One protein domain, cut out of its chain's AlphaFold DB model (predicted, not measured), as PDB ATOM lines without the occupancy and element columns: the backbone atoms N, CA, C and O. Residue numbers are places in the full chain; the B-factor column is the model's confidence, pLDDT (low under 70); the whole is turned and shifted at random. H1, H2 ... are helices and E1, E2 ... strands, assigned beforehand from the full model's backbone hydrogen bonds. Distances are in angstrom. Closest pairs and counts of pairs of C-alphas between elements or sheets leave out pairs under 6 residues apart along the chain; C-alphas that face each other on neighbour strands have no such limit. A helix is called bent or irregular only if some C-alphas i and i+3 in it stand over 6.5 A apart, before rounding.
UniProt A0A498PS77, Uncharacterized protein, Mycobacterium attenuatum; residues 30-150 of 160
ATOM      1  N   ILE A  30     136.990 138.849 101.551       98.69
ATOM      2  CA  ILE A  30     137.949 139.205 100.508       98.69
ATOM      3  C   ILE A  30     138.857 137.997 100.258       98.69
ATOM      4  O   ILE A  30     139.438 137.460 101.201       98.69
ATOM      5  N   ASP A  31     138.968 137.570  99.004       98.56
ATOM      6  CA  ASP A  31     140.062 136.717  98.546       98.56
ATOM      7  C   ASP A  31     141.315 137.589  98.407       98.56
ATOM      8  O   ASP A  31     141.353 138.536  97.619       98.56
ATOM      9  N   GLU A  32     142.317 137.311  99.238       98.12
ATOM     10  CA  GLU A  32     143.519 138.136  99.349       98.12
ATOM     11  C   GLU A  32     144.360 138.108  98.069       98.12
ATOM     12  O   GLU A  32     144.820 139.157  97.626       98.12
ATOM     13  N   ASP A  33     144.510 136.948  97.430       98.31
ATOM     14  CA  ASP A  33     145.323 136.820  96.219       98.31
ATOM     15  C   ASP A  33     144.642 137.517  95.035       98.31
ATOM     16  O   ASP A  33     145.287 138.248  94.274       98.31
ATOM     17  N   ALA A  34     143.320 137.358  94.910       98.31
ATOM     18  CA  ALA A  34     142.530 138.075  93.916       98.31
ATOM     19  C   ALA A  34     142.548 139.589  94.169       98.31
ATOM     20  O   ALA A  34     142.660 140.367  93.221       98.31
ATOM     21  N   PHE A  35     142.484 140.023  95.433       98.31
ATOM     22  CA  PHE A  35     142.573 141.437  95.797       98.31
ATOM     23  C   PHE A  35     143.920 142.044  95.401       98.31
ATOM     24  O   PHE A  35     143.948 143.121  94.808       98.31
ATOM     25  N   GLU A  36     145.032 141.362  95.684       97.88
ATOM     26  CA  GLU A  36     146.361 141.828  95.281       97.88
ATOM     27  C   GLU A  36     146.486 141.938  93.760       97.88
ATOM     28  O   GLU A  36     146.970 142.953  93.254       97.88
ATOM     29  N   ALA A  37     146.015 140.926  93.029       97.88
ATOM     30  CA  ALA A  37     146.035 140.927  91.570       97.88
ATOM     31  C   ALA A  37     145.163 142.048  90.986       97.88
ATOM     32  O   ALA A  37     145.586 142.744  90.060       97.88
ATOM     33  N   TRP A  38     143.970 142.253  91.542       97.50
ATOM     34  CA  TRP A  38     143.049 143.294  91.106       97.50
ATOM     35  C   TRP A  38     143.617 144.692  91.359       97.50
ATOM     36  O   TRP A  38     143.688 145.489  90.430       97.50
ATOM     37  N   VAL A  39     144.126 144.970  92.563       96.62
ATOM     38  CA  VAL A  39     144.765 146.259  92.883       96.62
ATOM     39  C   VAL A  39     145.978 146.525  91.992       96.62
ATOM     40  O   VAL A  39     146.175 147.656  91.550       96.62
ATOM     41  N   ALA A  40     146.789 145.503  91.705       96.25
ATOM     42  CA  ALA A  40     147.920 145.639  90.794       96.25
ATOM     43  C   ALA A  40     147.482 145.944  89.350       96.25
ATOM     44  O   ALA A  40     148.175 146.682  88.652       96.25
ATOM     45  N   ASN A  41     146.345 145.395  88.913       95.69
ATOM     46  CA  ASN A  41     145.776 145.644  87.590       95.69
ATOM     47  C   ASN A  41     145.140 147.038  87.470       95.69
ATOM     48  O   ASN A  41     145.317 147.688  86.445       95.69
ATOM     49  N   GLU A  42     144.429 147.503  88.502       92.62
ATOM     50  CA  GLU A  42     143.860 148.860  88.550       92.62
ATOM     51  C   GLU A  42     144.957 149.935  88.614       92.62
ATOM     52  O   GLU A  42     144.824 151.009  88.032       92.62
ATOM     53  N   GLY A  43     146.061 149.658  89.316       92.00
ATOM     54  CA  GLY A  43     147.222 150.545  89.375       92.00
ATOM     55  C   GLY A  43     146.858 151.979  89.779       92.00
ATOM     56  O   GLY A  43     146.269 152.215  90.837       92.00
ATOM     57  N   ASP A  44     147.212 152.939  88.922       91.25
ATOM     58  CA  ASP A  44     146.981 154.371  89.145       91.25
ATOM     59  C   ASP A  44     145.513 154.800  88.948       91.25
ATOM     60  O   ASP A  44     145.156 155.925  89.309       91.25
ATOM     61  N   ASP A  45     144.657 153.929  88.403       91.94
ATOM     62  CA  ASP A  45     143.233 154.209  88.202       91.94
ATOM     63  C   ASP A  45     142.380 153.868  89.431       91.94
ATOM     64  O   ASP A  45     141.336 154.493  89.628       91.94
ATOM     65  N   LEU A  46     142.858 152.998  90.334       92.00
ATOM     66  CA  LEU A  46     142.139 152.618  91.560       92.00
ATOM     67  C   LEU A  46     141.569 153.819  92.346       92.00
ATOM     68  O   LEU A  46     140.406 153.751  92.741       92.00
ATOM     69  N   PRO A  47     142.302 154.933  92.568       91.25
ATOM     70  CA  PRO A  47     141.772 156.086  93.296       91.25
ATOM     71  C   PRO A  47     140.509 156.701  92.680       91.25
ATOM     72  O   PRO A  47     139.728 157.304  93.407       91.25
ATOM     73  N   ARG A  48     140.299 156.564  91.364       89.62
ATOM     74  CA  ARG A  48     139.120 157.096  90.655       89.62
ATOM     75  C   ARG A  48     137.858 156.279  90.918       89.62
ATOM     76  O   ARG A  48     136.762 156.775  90.693       89.62
ATOM     77  N   HIS A  49     138.024 155.046  91.388       90.12
ATOM     78  CA  HIS A  49     136.944 154.118  91.710       90.12
ATOM     79  C   HIS A  49     136.595 154.113  93.203       90.12
ATOM     80  O   HIS A  49     135.758 153.326  93.642       90.12
ATOM     81  N   LEU A  50     137.236 154.970  94.004       92.75
ATOM     82  CA  LEU A  50     136.979 155.068  95.435       92.75
ATOM     83  C   LEU A  50     136.000 156.202  95.730       92.75
ATOM     84  O   LEU A  50     136.224 157.318  95.265       92.75
ATOM     85  N   PRO A  51     134.970 155.957  96.557       90.94
ATOM     86  CA  PRO A  51     134.125 157.029  97.052       90.94
ATOM     87  C   PRO A  51     134.945 158.075  97.817       90.94
ATOM     88  O   PRO A  51     135.759 157.744  98.681       90.94
ATOM     89  N   GLY A  52     134.682 159.346  97.543       86.50
ATOM     90  CA  GLY A  52     135.320 160.488  98.174       86.50
ATOM     91  C   GLY A  52     134.316 161.552  98.634       86.50
ATOM     92  O   GLY A  52     133.250 161.735  98.045       86.50
ATOM     93  N   PRO A  53     134.656 162.334  99.675       81.69
ATOM     94  CA  PRO A  53     133.763 163.352 100.234       81.69
ATOM     95  C   PRO A  53     133.528 164.553  99.305       81.69
ATOM     96  O   PRO A  53     132.662 165.378  99.585       81.69
ATOM     97  N   VAL A  54     134.326 164.690  98.244       81.19
ATOM     98  CA  VAL A  54     134.213 165.765  97.245       81.19
ATOM     99  C   VAL A  54     133.459 165.330  95.991       81.19
ATOM    100  O   VAL A  54     133.235 166.157  95.106       81.19
ATOM    101  N   ASP A  55     133.075 164.057  95.902       80.00
ATOM    102  CA  ASP A  55     132.349 163.553  94.747       80.00
ATOM    103  C   ASP A  55     130.933 164.113  94.718       80.00
ATOM    104  O   ASP A  55     130.290 164.319  95.748       80.00
ATOM    105  N   ALA A  56     130.419 164.330  93.508       74.62
ATOM    106  CA  ALA A  56     129.054 164.807  93.332       74.62
ATOM    107  C   ALA A  56     128.018 163.779  93.826       74.62
ATOM    108  O   ALA A  56     126.958 164.167  94.316       74.62
ATOM    109  N   CYS A  57     128.314 162.477  93.695       77.94
ATOM    110  CA  CYS A  57     127.428 161.370  94.074       77.94
ATOM    111  C   CYS A  57     128.229 160.169  94.626       77.94
ATOM    112  O   CYS A  57     128.274 159.116  93.989       77.94
ATOM    113  N   PRO A  58     128.864 160.276  95.805       76.88
ATOM    114  CA  PRO A  58     129.737 159.220  96.321       76.88
ATOM    115  C   PRO A  58     129.014 157.896  96.604       76.88
ATOM    116  O   PRO A  58     129.610 156.831  96.468       76.88
ATOM    117  N   GLY A  59     127.722 157.946  96.947       76.81
ATOM    118  CA  GLY A  59     126.911 156.745  97.156       76.81
ATOM    119  C   GLY A  59     126.746 155.883  95.902       76.81
ATOM    120  O   GLY A  59     126.522 154.684  96.028       76.81
ATOM    121  N   SER A  60     126.932 156.454  94.706       84.56
ATOM    122  CA  SER A  60     126.885 155.717  93.435       84.56
ATOM    123  C   SER A  60     128.197 155.004  93.086       84.56
ATOM    124  O   SER A  60     128.173 153.987  92.400       84.56
ATOM    125  N   ILE A  61     129.326 155.467  93.636       92.06
ATOM    126  CA  ILE A  61     130.661 154.910  93.367       92.06
ATOM    127  C   ILE A  61     130.876 153.599  94.136       92.06
ATOM    128  O   ILE A  61     131.490 152.667  93.623       92.06
ATOM    129  N   LEU A  62     130.338 153.483  95.357       94.88
ATOM    130  CA  LEU A  62     130.483 152.260  96.154       94.88
ATOM    131  C   LEU A  62     129.872 151.015  95.463       94.88
ATOM    132  O   LEU A  62     130.555 149.992  95.409       94.88
ATOM    133  N   PRO A  63     128.641 151.056  94.911       95.19
ATOM    134  CA  PRO A  63     128.106 149.976  94.084       95.19
ATOM    135  C   PRO A  63     129.029 149.547  92.938       95.19
ATOM    136  O   PRO A  63     129.190 148.349  92.709       95.19
ATOM    137  N   GLU A  64     129.655 150.499  92.241       95.06
ATOM    138  CA  GLU A  64     130.576 150.210  91.135       95.06
ATOM    139  C   GLU A  64     131.861 149.538  91.629       95.06
ATOM    140  O   GLU A  64     132.279 148.527  91.061       95.06
ATOM    141  N   LEU A  65     132.437 150.027  92.734       96.44
ATOM    142  CA  LEU A  65     133.596 149.414  93.389       96.44
ATOM    143  C   LEU A  65     133.310 147.956  93.782       96.44
ATOM    144  O   LEU A  65     134.111 147.060  93.512       96.44
ATOM    145  N   VAL A  66     132.152 147.710  94.400       97.38
ATOM    146  CA  VAL A  66     131.722 146.367  94.817       97.38
ATOM    147  C   VAL A  66     131.482 145.468  93.609       97.38
ATOM    148  O   VAL A  66     131.894 144.309  93.618       97.38
ATOM    149  N   TYR A  67     130.852 145.988  92.555       96.56
ATOM    150  CA  TYR A  67     130.640 145.248  91.315       96.56
ATOM    151  C   TYR A  67     131.964 144.859  90.644       96.56
ATOM    152  O   TYR A  67     132.115 143.713  90.211       96.56
ATOM    153  N   GLY A  68     132.935 145.776  90.596       96.62
ATOM    154  CA  GLY A  68     134.286 145.504  90.102       96.62
ATOM    155  C   GLY A  68     134.970 144.397  90.903       96.62
ATOM    156  O   GLY A  68     135.436 143.415  90.327       96.62
ATOM    157  N   ALA A  69     134.924 144.487  92.235       97.62
ATOM    158  CA  ALA A  69     135.483 143.473  93.125       97.62
ATOM    159  C   ALA A  69     134.811 142.093  92.961       97.62
ATOM    160  O   ALA A  69     135.497 141.074  92.890       97.62
ATOM    161  N   LEU A  70     133.480 142.030  92.848       97.50
ATOM    162  CA  LEU A  70     132.760 140.778  92.569       97.50
ATOM    163  C   LEU A  70     133.152 140.190  91.207       97.50
ATOM    164  O   LEU A  70     133.387 138.989  91.094       97.50
ATOM    165  N   SER A  71     133.254 141.034  90.179       96.75
ATOM    166  CA  SER A  71     133.610 140.615  88.816       96.75
ATOM    167  C   SER A  71     135.050 140.106  88.719       96.75
ATOM    168  O   SER A  71     135.326 139.191  87.946       96.75
ATOM    169  N   ALA A  72     135.954 140.661  89.529       97.19
ATOM    170  CA  ALA A  72     137.344 140.236  89.641       97.19
ATOM    171  C   ALA A  72     137.549 139.027  90.579       97.19
ATOM    172  O   ALA A  72     138.677 138.566  90.734       97.19
ATOM    173  N   GLY A  73     136.491 138.510  91.217       97.56
ATOM    174  CA  GLY A  73     136.591 137.418  92.190       97.56
ATOM    175  C   GLY A  73     137.237 137.820  93.521       97.56
ATOM    176  O   GLY A  73     137.571 136.957  94.321       97.56
ATOM    177  N   VAL A  74     137.396 139.120  93.768       98.44
ATOM    178  CA  VAL A  74     137.931 139.681  95.016       98.44
ATOM    179  C   VAL A  74     136.957 139.461  96.161       98.44
ATOM    180  O   VAL A  74     137.361 139.097  97.259       98.44
ATOM    181  N   LEU A  75     135.670 139.702  95.920       98.38
ATOM    182  CA  LEU A  75     134.620 139.388  96.878       98.38
ATOM    183  C   LEU A  75     134.111 137.975  96.614       98.38
ATOM    184  O   LEU A  75     133.515 137.702  95.572       98.38
ATOM    185  N   VAL A  76     134.317 137.093  97.586       97.88
ATOM    186  CA  VAL A  76     133.882 135.695  97.547       97.88
ATOM    187  C   VAL A  76     132.846 135.441  98.632       97.88
ATOM    188  O   VAL A  76     132.839 136.116  99.655       97.88
ATOM    189  N   GLY A  77     131.953 134.481  98.411       96.38
ATOM    190  CA  GLY A  77     130.902 134.097  99.348       96.38
ATOM    191  C   GLY A  77     130.137 132.883  98.834       96.38
ATOM    192  O   GLY A  77     130.589 132.198  97.914       96.38
ATOM    193  N   ASP A  78     128.965 132.603  99.406       94.69
ATOM    194  CA  ASP A  78     128.142 131.479  98.951       94.69
ATOM    195  C   ASP A  78     127.691 131.662  97.486       94.69
ATOM    196  O   ASP A  78     126.964 132.612  97.192       94.69
ATOM    197  N   PRO A  79     128.021 130.744  96.556       92.88
ATOM    198  CA  PRO A  79     127.671 130.891  95.139       92.88
ATOM    199  C   PRO A  79     126.157 130.853  94.873       92.88
ATOM    200  O   PRO A  79     125.701 131.219  93.787       92.88
ATOM    201  N   ARG A  80     125.357 130.405  95.849       91.44
ATOM    202  CA  ARG A  80     123.889 130.399  95.781       91.44
ATOM    203  C   ARG A  80     123.289 131.766  96.110       91.44
ATOM    204  O   ARG A  80     122.079 131.936  95.950       91.44
ATOM    205  N   ILE A  81     124.097 132.720  96.570       92.69
ATOM    206  CA  ILE A  81     123.672 134.046  97.015       92.69
ATOM    207  C   ILE A  81     124.368 135.103  96.160       92.69
ATOM    208  O   ILE A  81     125.575 135.078  95.957       92.69
ATOM    209  N   GLU A  82     123.592 136.046  95.650       94.31
ATOM    210  CA  GLU A  82     124.119 137.238  94.999       94.31
ATOM    211  C   GLU A  82     124.134 138.400  95.983       94.31
ATOM    212  O   GLU A  82     123.123 138.679  96.631       94.31
ATOM    213  N   LEU A  83     125.279 139.073  96.063       96.31
ATOM    214  CA  LEU A  83     125.457 140.313  96.798       96.31
ATOM    215  C   LEU A  83     125.235 141.495  95.853       96.31
ATOM    216  O   LEU A  83     125.956 141.652  94.874       96.31
ATOM    217  N   ASN A  84     124.260 142.336  96.181       95.31
ATOM    218  CA  ASN A  84     123.969 143.578  95.483       95.31
ATOM    219  C   ASN A  84     124.123 144.753  96.456       95.31
ATOM    220  O   ASN A  84     123.658 144.690  97.595       95.31
ATOM    221  N   VAL A  85     124.749 145.836  96.002       95.94
ATOM    222  CA  VAL A  85     124.854 147.094  96.751       95.94
ATOM    223  C   VAL A  85     124.176 148.182  95.941       95.94
ATOM    224  O   VAL A  85     124.382 148.291  94.734       95.94
ATOM    225  N   HIS A  86     123.332 148.965  96.601       94.56
ATOM    226  CA  HIS A  86     122.567 150.031  95.973       94.56
ATOM    227  C   HIS A  86     122.872 151.359  96.652       94.56
ATOM    228  O   HIS A  86     122.906 151.420  97.882       94.56
ATOM    229  N   ASP A  87     123.045 152.411  95.850       93.44
ATOM    230  CA  ASP A  87     123.061 153.782  96.355       93.44
ATOM    231  C   ASP A  87     121.740 154.063  97.077       93.44
ATOM    232  O   ASP A  87     120.651 153.787  96.564       93.44
ATOM    233  N   ALA A  88     121.849 154.580  98.291       92.44
ATOM    234  CA  ALA A  88     120.725 154.999  99.108       92.44
ATOM    235  C   ALA A  88     120.992 156.376  99.727       92.44
ATOM    236  O   ALA A  88     120.533 156.670 100.831       92.44
ATOM    237  N   THR A  89     121.757 157.216  99.027       89.00
ATOM    238  CA  THR A  89     122.053 158.587  99.435       89.00
ATOM    239  C   THR A  89     120.760 159.378  99.603       89.00
ATOM    240  O   THR A  89     119.956 159.517  98.678       89.00
ATOM    241  N   THR A  90     120.562 159.919 100.800       85.75
ATOM    242  CA  THR A  90     119.475 160.846 101.128       85.75
ATOM    243  C   THR A  90     120.047 162.260 101.210       85.75
ATOM    244  O   THR A  90     121.257 162.436 101.251       85.75
ATOM    245  N   ALA A  91     119.205 163.296 101.141       80.88
ATOM    246  CA  ALA A  91     119.615 164.695 100.957       80.88
ATOM    247  C   ALA A  91     120.755 165.173 101.896       80.88
ATOM    248  O   ALA A  91     120.498 165.686 102.981       80.88
ATOM    249  N   GLY A  92     122.006 165.063 101.430       76.75
ATOM    250  CA  GLY A  92     123.220 165.451 102.160       76.75
ATOM    251  C   GLY A  92     123.912 164.331 102.950       76.75
ATOM    252  O   GLY A  92     124.974 164.571 103.515       76.75
ATOM    253  N   GLU A  93     123.358 163.120 102.962       87.81
ATOM    254  CA  GLU A  93     123.864 161.965 103.705       87.81
ATOM    255  C   GLU A  93     124.159 160.804 102.737       87.81
ATOM    256  O   GLU A  93     123.257 160.044 102.365       87.81
ATOM    257  N   PRO A  94     125.424 160.662 102.296       91.12
ATOM    258  CA  PRO A  94     125.869 159.520 101.510       91.12
ATOM    259  C   PRO A  94     125.600 158.205 102.235       91.12
ATOM    260  O   PRO A  94     125.926 158.055 103.415       91.12
ATOM    261  N   GLY A  95     125.039 157.235 101.524       93.19
ATOM    262  CA  GLY A  95     124.731 155.940 102.108       93.19
ATOM    263  C   GLY A  95     124.352 154.891 101.080       93.19
ATOM    264  O   GLY A  95     124.240 155.170  99.887       93.19
ATOM    265  N   TYR A  96     124.175 153.668 101.558       94.94
ATOM    266  CA  TYR A  96     123.922 152.502 100.726       94.94
ATOM    267  C   TYR A  96     123.036 151.478 101.435       94.94
ATOM    268  O   TYR A  96     122.849 151.502 102.653       94.94
ATOM    269  N   VAL A  97     122.483 150.558 100.651       95.75
ATOM    270  CA  VAL A  97     121.769 149.373 101.134       95.75
ATOM    271  C   VAL A  97     122.435 148.136 100.550       95.75
ATOM    272  O   VAL A  97     122.757 148.094  99.361       95.75
ATOM    273  N   VAL A  98     122.613 147.115 101.385       96.81
ATOM    274  CA  VAL A  98     123.051 145.785 100.966       96.81
ATOM    275  C   VAL A  98     121.823 144.922 100.723       96.81
ATOM    276  O   VAL A  98     120.902 144.894 101.535       96.81
ATOM    277  N   ARG A  99     121.804 144.188  99.616       95.44
ATOM    278  CA  ARG A  99     120.739 143.253  99.273       95.44
ATOM    279  C   ARG A  99     121.325 141.898  98.900       95.44
ATOM    280  O   ARG A  99     122.215 141.809  98.063       95.44
ATOM    281  N   LEU A 100     120.785 140.846  99.504       94.38
ATOM    282  CA  LEU A 100     121.119 139.458  99.215       94.38
ATOM    283  C   LEU A 100     119.987 138.811  98.423       94.38
ATOM    284  O   LEU A 100     118.843 138.764  98.883       94.38
ATOM    285  N   ASN A 101     120.299 138.290  97.242       91.25
ATOM    286  CA  ASN A 101     119.340 137.617  96.373       91.25
ATOM    287  C   ASN A 101     119.658 136.121  96.282       91.25
ATOM    288  O   ASN A 101     120.816 135.716  96.214       91.25
ATOM    289  N   ASN A 102     118.621 135.282  96.260       89.25
ATOM    290  CA  ASN A 102     118.789 133.846  96.055       89.25
ATOM    291  C   ASN A 102     119.005 133.555  94.562       89.25
ATOM    292  O   ASN A 102     118.061 133.649  93.779       89.25
ATOM    293  N   ARG A 103     120.222 133.152  94.176       87.88
ATOM    294  CA  ARG A 103     120.548 132.749  92.795       87.88
ATOM    295  C   ARG A 103     120.047 131.357  92.436       87.88
ATOM    296  O   ARG A 103     119.817 131.073  91.267       87.88
ATOM    297  N   ALA A 104     119.900 130.477  93.424       81.94
ATOM    298  CA  ALA A 104     119.518 129.083  93.204       81.94
ATOM    299  C   ALA A 104     117.994 128.880  93.088       81.94
ATOM    300  O   ALA A 104     117.540 127.829  92.634       81.94
ATOM    301  N   GLY A 105     117.197 129.850  93.538       72.50
ATOM    302  CA  GLY A 105     115.736 129.786  93.537       72.50
ATOM    303  C   GLY A 105     115.093 130.410  92.297       72.50
ATOM    304  O   GLY A 105     115.669 131.258  91.630       72.50
ATOM    305  N   GLN A 106     113.834 130.052  92.033       70.56
ATOM    306  CA  GLN A 106     113.023 130.686  90.977       70.56
ATOM    307  C   GLN A 106     112.520 132.092  91.361       70.56
ATOM    308  O   GLN A 106     111.983 132.820  90.530       70.56
ATOM    309  N   GLN A 107     112.685 132.490  92.627       70.50
ATOM    310  CA  GLN A 107     112.254 133.784  93.158       70.50
ATOM    311  C   GLN A 107     113.350 134.839  92.979       70.50
ATOM    312  O   GLN A 107     113.897 135.352  93.949       70.50
ATOM    313  N   LEU A 108     113.660 135.176  91.728       64.62
ATOM    314  CA  LEU A 108     114.737 136.118  91.397       64.62
ATOM    315  C   LEU A 108     114.468 137.548  91.912       64.62
ATOM    316  O   LEU A 108     115.394 138.319  92.151       64.62
ATOM    317  N   SER A 109     113.197 137.908  92.115       71.31
ATOM    318  CA  SER A 109     112.782 139.239  92.573       71.31
ATOM    319  C   SER A 109     112.786 139.412  94.094       71.31
ATOM    320  O   SER A 109     112.776 140.551  94.564       71.31
ATOM    321  N   LEU A 110     112.825 138.328  94.874       80.88
ATOM    322  CA  LEU A 110     112.853 138.402  96.333       80.88
ATOM    323  C   LEU A 110     114.308 138.499  96.807       80.88
ATOM    324  O   LEU A 110     115.134 137.655  96.467       80.88
ATOM    325  N   GLY A 111     114.621 139.526  97.595       86.31
ATOM    326  CA  GLY A 111     115.928 139.655  98.233       86.31
ATOM    327  C   GLY A 111     115.793 140.157  99.660       86.31
ATOM    328  O   GLY A 111     114.865 140.905  99.971       86.31
ATOM    329  N   LEU A 112     116.717 139.731 100.512       90.50
ATOM    330  CA  LEU A 112     116.859 140.239 101.867       90.50
ATOM    331  C   LEU A 112     117.689 141.518 101.798       90.50
ATOM    332  O   LEU A 112     118.852 141.469 101.411       90.50
ATOM    333  N   ALA A 113     117.087 142.653 102.130       92.62
ATOM    334  CA  ALA A 113     117.778 143.932 102.160       92.62
ATOM    335  C   ALA A 113     118.100 144.334 103.599       92.62
ATOM    336  O   ALA A 113     117.316 144.080 104.517       92.62
ATOM    337  N   SER A 114     119.241 144.984 103.782       91.81
ATOM    338  CA  SER A 114     119.558 145.702 105.003       91.81
ATOM    339  C   SER A 114     118.697 146.956 105.140       91.81
ATOM    340  O   SER A 114     118.014 147.390 104.209       91.81
ATOM    341  N   GLY A 115     118.773 147.575 106.318       92.25
ATOM    342  CA  GLY A 115     118.446 148.990 106.436       92.25
ATOM    343  C   GLY A 115     119.467 149.862 105.697       92.25
ATOM    344  O   GLY A 115     120.426 149.368 105.099       92.25
ATOM    345  N   TRP A 116     119.258 151.172 105.761       94.50
ATOM    346  CA  TRP A 116     120.226 152.151 105.280       94.50
ATOM    347  C   TRP A 116     121.518 152.099 106.106       94.50
ATOM    348  O   TRP A 116     121.469 152.021 107.336       94.50
ATOM    349  N   HIS A 117     122.659 152.179 105.425       93.75
ATOM    350  CA  HIS A 117     123.982 152.318 106.019       93.75
ATOM    351  C   HIS A 117     124.614 153.628 105.561       93.75
ATOM    352  O   HIS A 117     124.644 153.917 104.365       93.75
ATOM    353  N   GLY A 118     125.138 154.405 106.508       92.50
ATOM    354  CA  GLY A 118     125.908 155.601 106.187       92.50
ATOM    355  C   GLY A 118     127.228 155.225 105.532       92.50
ATOM    356  O   GLY A 118     127.892 154.287 105.964       92.50
ATOM    357  N   LEU A 119     127.608 155.962 104.494       92.69
ATOM    358  CA  LEU A 119     128.909 155.807 103.862       92.69
ATOM    359  C   LEU A 119     129.951 156.574 104.681       92.69
ATOM    360  O   LEU A 119     129.941 157.807 104.720       92.69
ATOM    361  N   TYR A 120     130.849 155.842 105.336       91.38
ATOM    362  CA  TYR A 120     131.927 156.429 106.127       91.38
ATOM    363  C   TYR A 120     133.226 156.507 105.330       91.38
ATOM    364  O   TYR A 120     133.555 155.630 104.535       91.38
ATOM    365  N   TRP A 121     133.980 157.581 105.546       91.06
ATOM    366  CA  TRP A 121     135.254 157.785 104.867       91.06
ATOM    367  C   TRP A 121     136.374 157.048 105.605       91.06
ATOM    368  O   TRP A 121     136.453 157.158 106.835       91.06
ATOM    369  N   PRO A 122     137.277 156.361 104.887       91.88
ATOM    370  CA  PRO A 122     138.479 155.823 105.494       91.88
ATOM    371  C   PRO A 122     139.323 156.951 106.115       91.88
ATOM    372  O   PRO A 122     139.237 158.109 105.683       91.88
ATOM    373  N   PRO A 123     140.176 156.636 107.106       92.06
ATOM    374  CA  PRO A 123     141.192 157.566 107.589       92.06
ATOM    375  C   PRO A 123     142.003 158.159 106.431       92.06
ATOM    376  O   PRO A 123     142.344 157.456 105.477       92.06
ATOM    377  N   LYS A 124     142.324 159.456 106.510       86.38
ATOM    378  CA  LYS A 124     142.943 160.210 105.403       86.38
ATOM    379  C   LYS A 124     144.332 159.700 105.022       86.38
ATOM    380  O   LYS A 124     144.819 160.002 103.939       86.38
ATOM    381  N   GLU A 125     144.975 158.965 105.918       90.50
ATOM    382  CA  GLU A 125     146.321 158.423 105.764       90.50
ATOM    383  C   GLU A 125     146.330 157.071 105.035       90.50
ATOM    384  O   GLU A 125     147.404 156.547 104.731       90.50
ATOM    385  N   LEU A 126     145.156 156.482 104.765       92.00
ATOM    386  CA  LEU A 126     145.074 155.220 104.043       92.00
ATOM    387  C   LEU A 126     145.464 155.395 102.574       92.00
ATOM    388  O   LEU A 126     145.050 156.326 101.884       92.00
ATOM    389  N   THR A 127     146.248 154.440 102.081       95.44
ATOM    390  CA  THR A 127     146.529 154.315 100.650       95.44
ATOM    391  C   THR A 127     145.245 153.953  99.892       95.44
ATOM    392  O   THR A 127     144.348 153.351 100.483       95.44
ATOM    393  N   PRO A 128     145.151 154.216  98.576       95.38
ATOM    394  CA  PRO A 128     143.993 153.810  97.772       95.38
ATOM    395  C   PRO A 128     143.651 152.322  97.918       95.38
ATOM    396  O   PRO A 128     142.497 151.957  98.111       95.38
ATOM    397  N   ARG A 129     144.675 151.463  97.951       96.75
ATOM    398  CA  ARG A 129     144.541 150.034  98.264       96.75
ATOM    399  C   ARG A 129     143.866 149.791  99.617       96.75
ATOM    400  O   ARG A 129     142.945 148.985  99.714       96.75
ATOM    401  N   ALA A 130     144.336 150.450 100.673       96.81
ATOM    402  CA  ALA A 130     143.772 150.283 102.010       96.81
ATOM    403  C   ALA A 130     142.338 150.835 102.099       96.81
ATOM    404  O   ALA A 130     141.494 150.230 102.755       96.81
ATOM    405  N   SER A 131     142.043 151.920 101.385       96.56
ATOM    406  CA  SER A 131     140.702 152.495 101.260       96.56
ATOM    407  C   SER A 131     139.737 151.574 100.507       96.56
ATOM    408  O   SER A 131     138.627 151.352 100.980       96.56
ATOM    409  N   ALA A 132     140.160 150.957  99.396       97.12
ATOM    410  CA  ALA A 132     139.362 149.947  98.690       97.12
ATOM    411  C   ALA A 132     138.982 148.801  99.637       97.12
ATOM    412  O   ALA A 132     137.811 148.462  99.791       97.12
ATOM    413  N   ARG A 133     139.980 148.257 100.344       98.00
ATOM    414  CA  ARG A 133     139.774 147.199 101.337       98.00
ATOM    415  C   ARG A 133     138.817 147.630 102.446       98.00
ATOM    416  O   ARG A 133     137.966 146.835 102.829       98.00
ATOM    417  N   TYR A 134     138.949 148.855 102.954       97.38
ATOM    418  CA  TYR A 134     138.073 149.400 103.992       97.38
ATOM    419  C   TYR A 134     136.597 149.311 103.577       97.38
ATOM    420  O   TYR A 134     135.797 148.716 104.297       97.38
ATOM    421  N   TYR A 135     136.263 149.803 102.383       97.06
ATOM    422  CA  TYR A 135     134.897 149.757 101.864       97.06
ATOM    423  C   TYR A 135     134.388 148.332 101.638       97.06
ATOM    424  O   TYR A 135     133.272 148.002 102.039       97.06
ATOM    425  N   LEU A 136     135.206 147.467 101.029       98.12
ATOM    426  CA  LEU A 136     134.818 146.079 100.766       98.12
ATOM    427  C   LEU A 136     134.564 145.304 102.069       98.12
ATOM    428  O   LEU A 136     133.583 144.568 102.158       98.12
ATOM    429  N   LEU A 137     135.390 145.508 103.100       98.06
ATOM    430  CA  LEU A 137     135.188 144.896 104.416       98.06
ATOM    431  C   LEU A 137     133.903 145.381 105.092       98.06
ATOM    432  O   LEU A 137     133.210 144.581 105.721       98.06
ATOM    433  N   GLU A 138     133.565 146.663 104.959       97.00
ATOM    434  CA  GLU A 138     132.323 147.213 105.507       97.00
ATOM    435  C   GLU A 138     131.088 146.581 104.843       97.00
ATOM    436  O   GLU A 138     130.147 146.157 105.521       97.00
ATOM    437  N   VAL A 139     131.128 146.423 103.519       97.62
ATOM    438  CA  VAL A 139     130.080 145.736 102.756       97.62
ATOM    439  C   VAL A 139     129.977 144.265 103.164       97.62
ATOM    440  O   VAL A 139     128.870 143.798 103.440       97.62
ATOM    441  N   CYS A 140     131.099 143.539 103.274       98.25
ATOM    442  CA  CYS A 140     131.110 142.160 103.772       98.25
ATOM    443  C   CYS A 140     130.484 142.063 105.164       98.25
ATOM    444  O   CYS A 140     129.657 141.191 105.411       98.25
ATOM    445  N   TYR A 141     130.845 142.969 106.072       97.50
ATOM    446  CA  TYR A 141     130.304 142.994 107.426       97.50
ATOM    447  C   TYR A 141     128.778 143.153 107.432       97.50
ATOM    448  O   TYR A 141     128.075 142.382 108.090       97.50
ATOM    449  N   ASN A 142     128.252 144.108 106.664       97.06
ATOM    450  CA  ASN A 142     126.812 144.351 106.586       97.06
ATOM    451  C   ASN A 142     126.061 143.212 105.873       97.06
ATOM    452  O   ASN A 142     124.975 142.831 106.309       97.06
ATOM    453  N   ALA A 143     126.655 142.605 104.841       97.06
ATOM    454  CA  ALA A 143     126.117 141.412 104.188       97.06
ATOM    455  C   ALA A 143     126.069 140.205 105.139       97.06
ATOM    456  O   ALA A 143     125.053 139.520 105.228       97.06
ATOM    457  N   ASN A 144     127.138 139.965 105.895       96.69
ATOM    458  CA  ASN A 144     127.223 138.824 106.805       96.69
ATOM    459  C   ASN A 144     126.265 138.965 107.987       96.69
ATOM    460  O   ASN A 144     125.634 137.986 108.362       96.69
ATOM    461  N   LYS A 145     126.027 140.185 108.480       94.94
ATOM    462  CA  LYS A 145     124.959 140.443 109.456       94.94
ATOM    463  C   LYS A 145     123.575 140.008 108.971       94.94
ATOM    464  O   LYS A 145     122.765 139.549 109.773       94.94
ATOM    465  N   LEU A 146     123.286 140.160 107.676       93.12
ATOM    466  CA  LEU A 146     122.040 139.659 107.094       93.12
ATOM    467  C   LEU A 146     122.017 138.128 107.040       93.12
ATOM    468  O   LEU A 146     120.980 137.534 107.326       93.12
ATOM    469  N   LEU A 147     123.144 137.494 106.699       93.00
ATOM    470  CA  LEU A 147     123.274 136.034 106.683       93.00
ATOM    471  C   LEU A 147     123.123 135.423 108.078       93.00
ATOM    472  O   LEU A 147     122.389 134.447 108.227       93.00
ATOM    473  N   ASP A 148     123.737 136.025 109.093       90.88
ATOM    474  CA  ASP A 148     123.628 135.596 110.490       90.88
ATOM    475  C   ASP A 148     122.167 135.602 110.960       90.88
ATOM    476  O   ASP A 148     121.726 134.690 111.657       90.88
ATOM    477  N   GLY A 149     121.376 136.584 110.511       86.38
ATOM    478  CA  GLY A 149     119.942 136.656 110.791       86.38
ATOM    479  C   GLY A 149     119.093 135.566 110.120       86.38
ATOM    480  O   GLY A 149     117.936 135.387 110.499       86.38
ATOM    481  N   LEU A 150     119.635 134.839 109.134       81.62
ATOM    482  CA  LEU A 150     118.963 133.724 108.450       81.62
ATOM    483  C   LEU A 150     119.241 132.364 109.091       81.62
ATOM    484  O   LEU A 150     118.530 131.400 108.785       81.62
TER     485      LEU A 150
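AT A GLANCE: This is residues 30 to 150 of the 160 residues of an uncharacterized protein of Mycobacterium attenuatum (UniProt A0A498PS77). A small twisted sheet of three strands has two crossed helices, H2 and H3, packed on one face, and no named helix on the other face. H3 slants over the sheet with its later part and reaches past it with its first part to H1, a kinked helix that packs on H2 and H3 away from the sheet. The printed part has 121 residues, in the order H1, H2, E1, E2, E3, H3; the sheet runs E1, E2, E3, antiparallel throughout. The class is mixed, helices and strands, in two layers, helices on one face of a sheet. The whole is compact, with a radius of gyration of the C-alphas of 14.4 A, and flat, spanning 42 by 38 by 20 A.

HOW THE PARTS SIT: Start with H1, residues 32 to 49, which has a kink of 97 degrees near residue 43 and is irregular, C-alphas 41 and 44 being 8.9 A apart. It makes a helical hairpin with H2, residues 58 to 71: they touch, closest at the C-alphas of His 49 and Leu 65, 6.0 A, and run opposite ways at a steep tilt of 35.1 degrees, only just past shallow. H2 is on the sheet at a height of 7.4 A, over E1, residues 81 to 87, and along it at 17 degrees on the local plane. E1, E2, residues 95 to 102, and E3, residues 111 to 113, form a meander, each strand the antiparallel neighbour of the one before. Look for N 84 and O 99 at 2.8 A between E1 and E2, and N 100 and O 112 at 2.8 A between E2 and E3. H3, residues 128 to 148, is on the same face as H2 at a height of 9.9 A, slantwise to E2 at 53 degrees on the local plane. H2 and H3 only just touch, with 3 pairs of C-alphas within 8 A, closest at Val 66 and Leu 136, 6.7 A, and are about perpendicular at 82 degrees. H3 touches H1 with residues 128 to 129 alone, the C-alphas of Pro 47 and Pro 128 being 5.5 A apart. Each O i to N i+4 pair is within hydrogen-bond range in H3, against 8 of 14 in H1 and 7 of 10 in H2.

IN THESE COORDINATES: Find C-alpha 32 at (143.519, 138.136, 99.349), where H1 begins; it measures 18.9 A and H2 20.4 A. E1 measures 19.8 A, E2 23.7 A and E3 6.1 A. H3 runs 30.1 A to C-alpha 148 at (123.628, 135.596, 110.490).

THE WHOLE: The C-alphas farthest apart, those of Gln 106 and Glu 125, are 45.8 A apart. The printed part has no cut. The long link is E3 to H3, residues 114 to 127, where residues 117 to 118 pair antiparallel with 95 to 96 of E2. The mean pLDDT of the printed part is 91.7, and residue 108 alone is under 70.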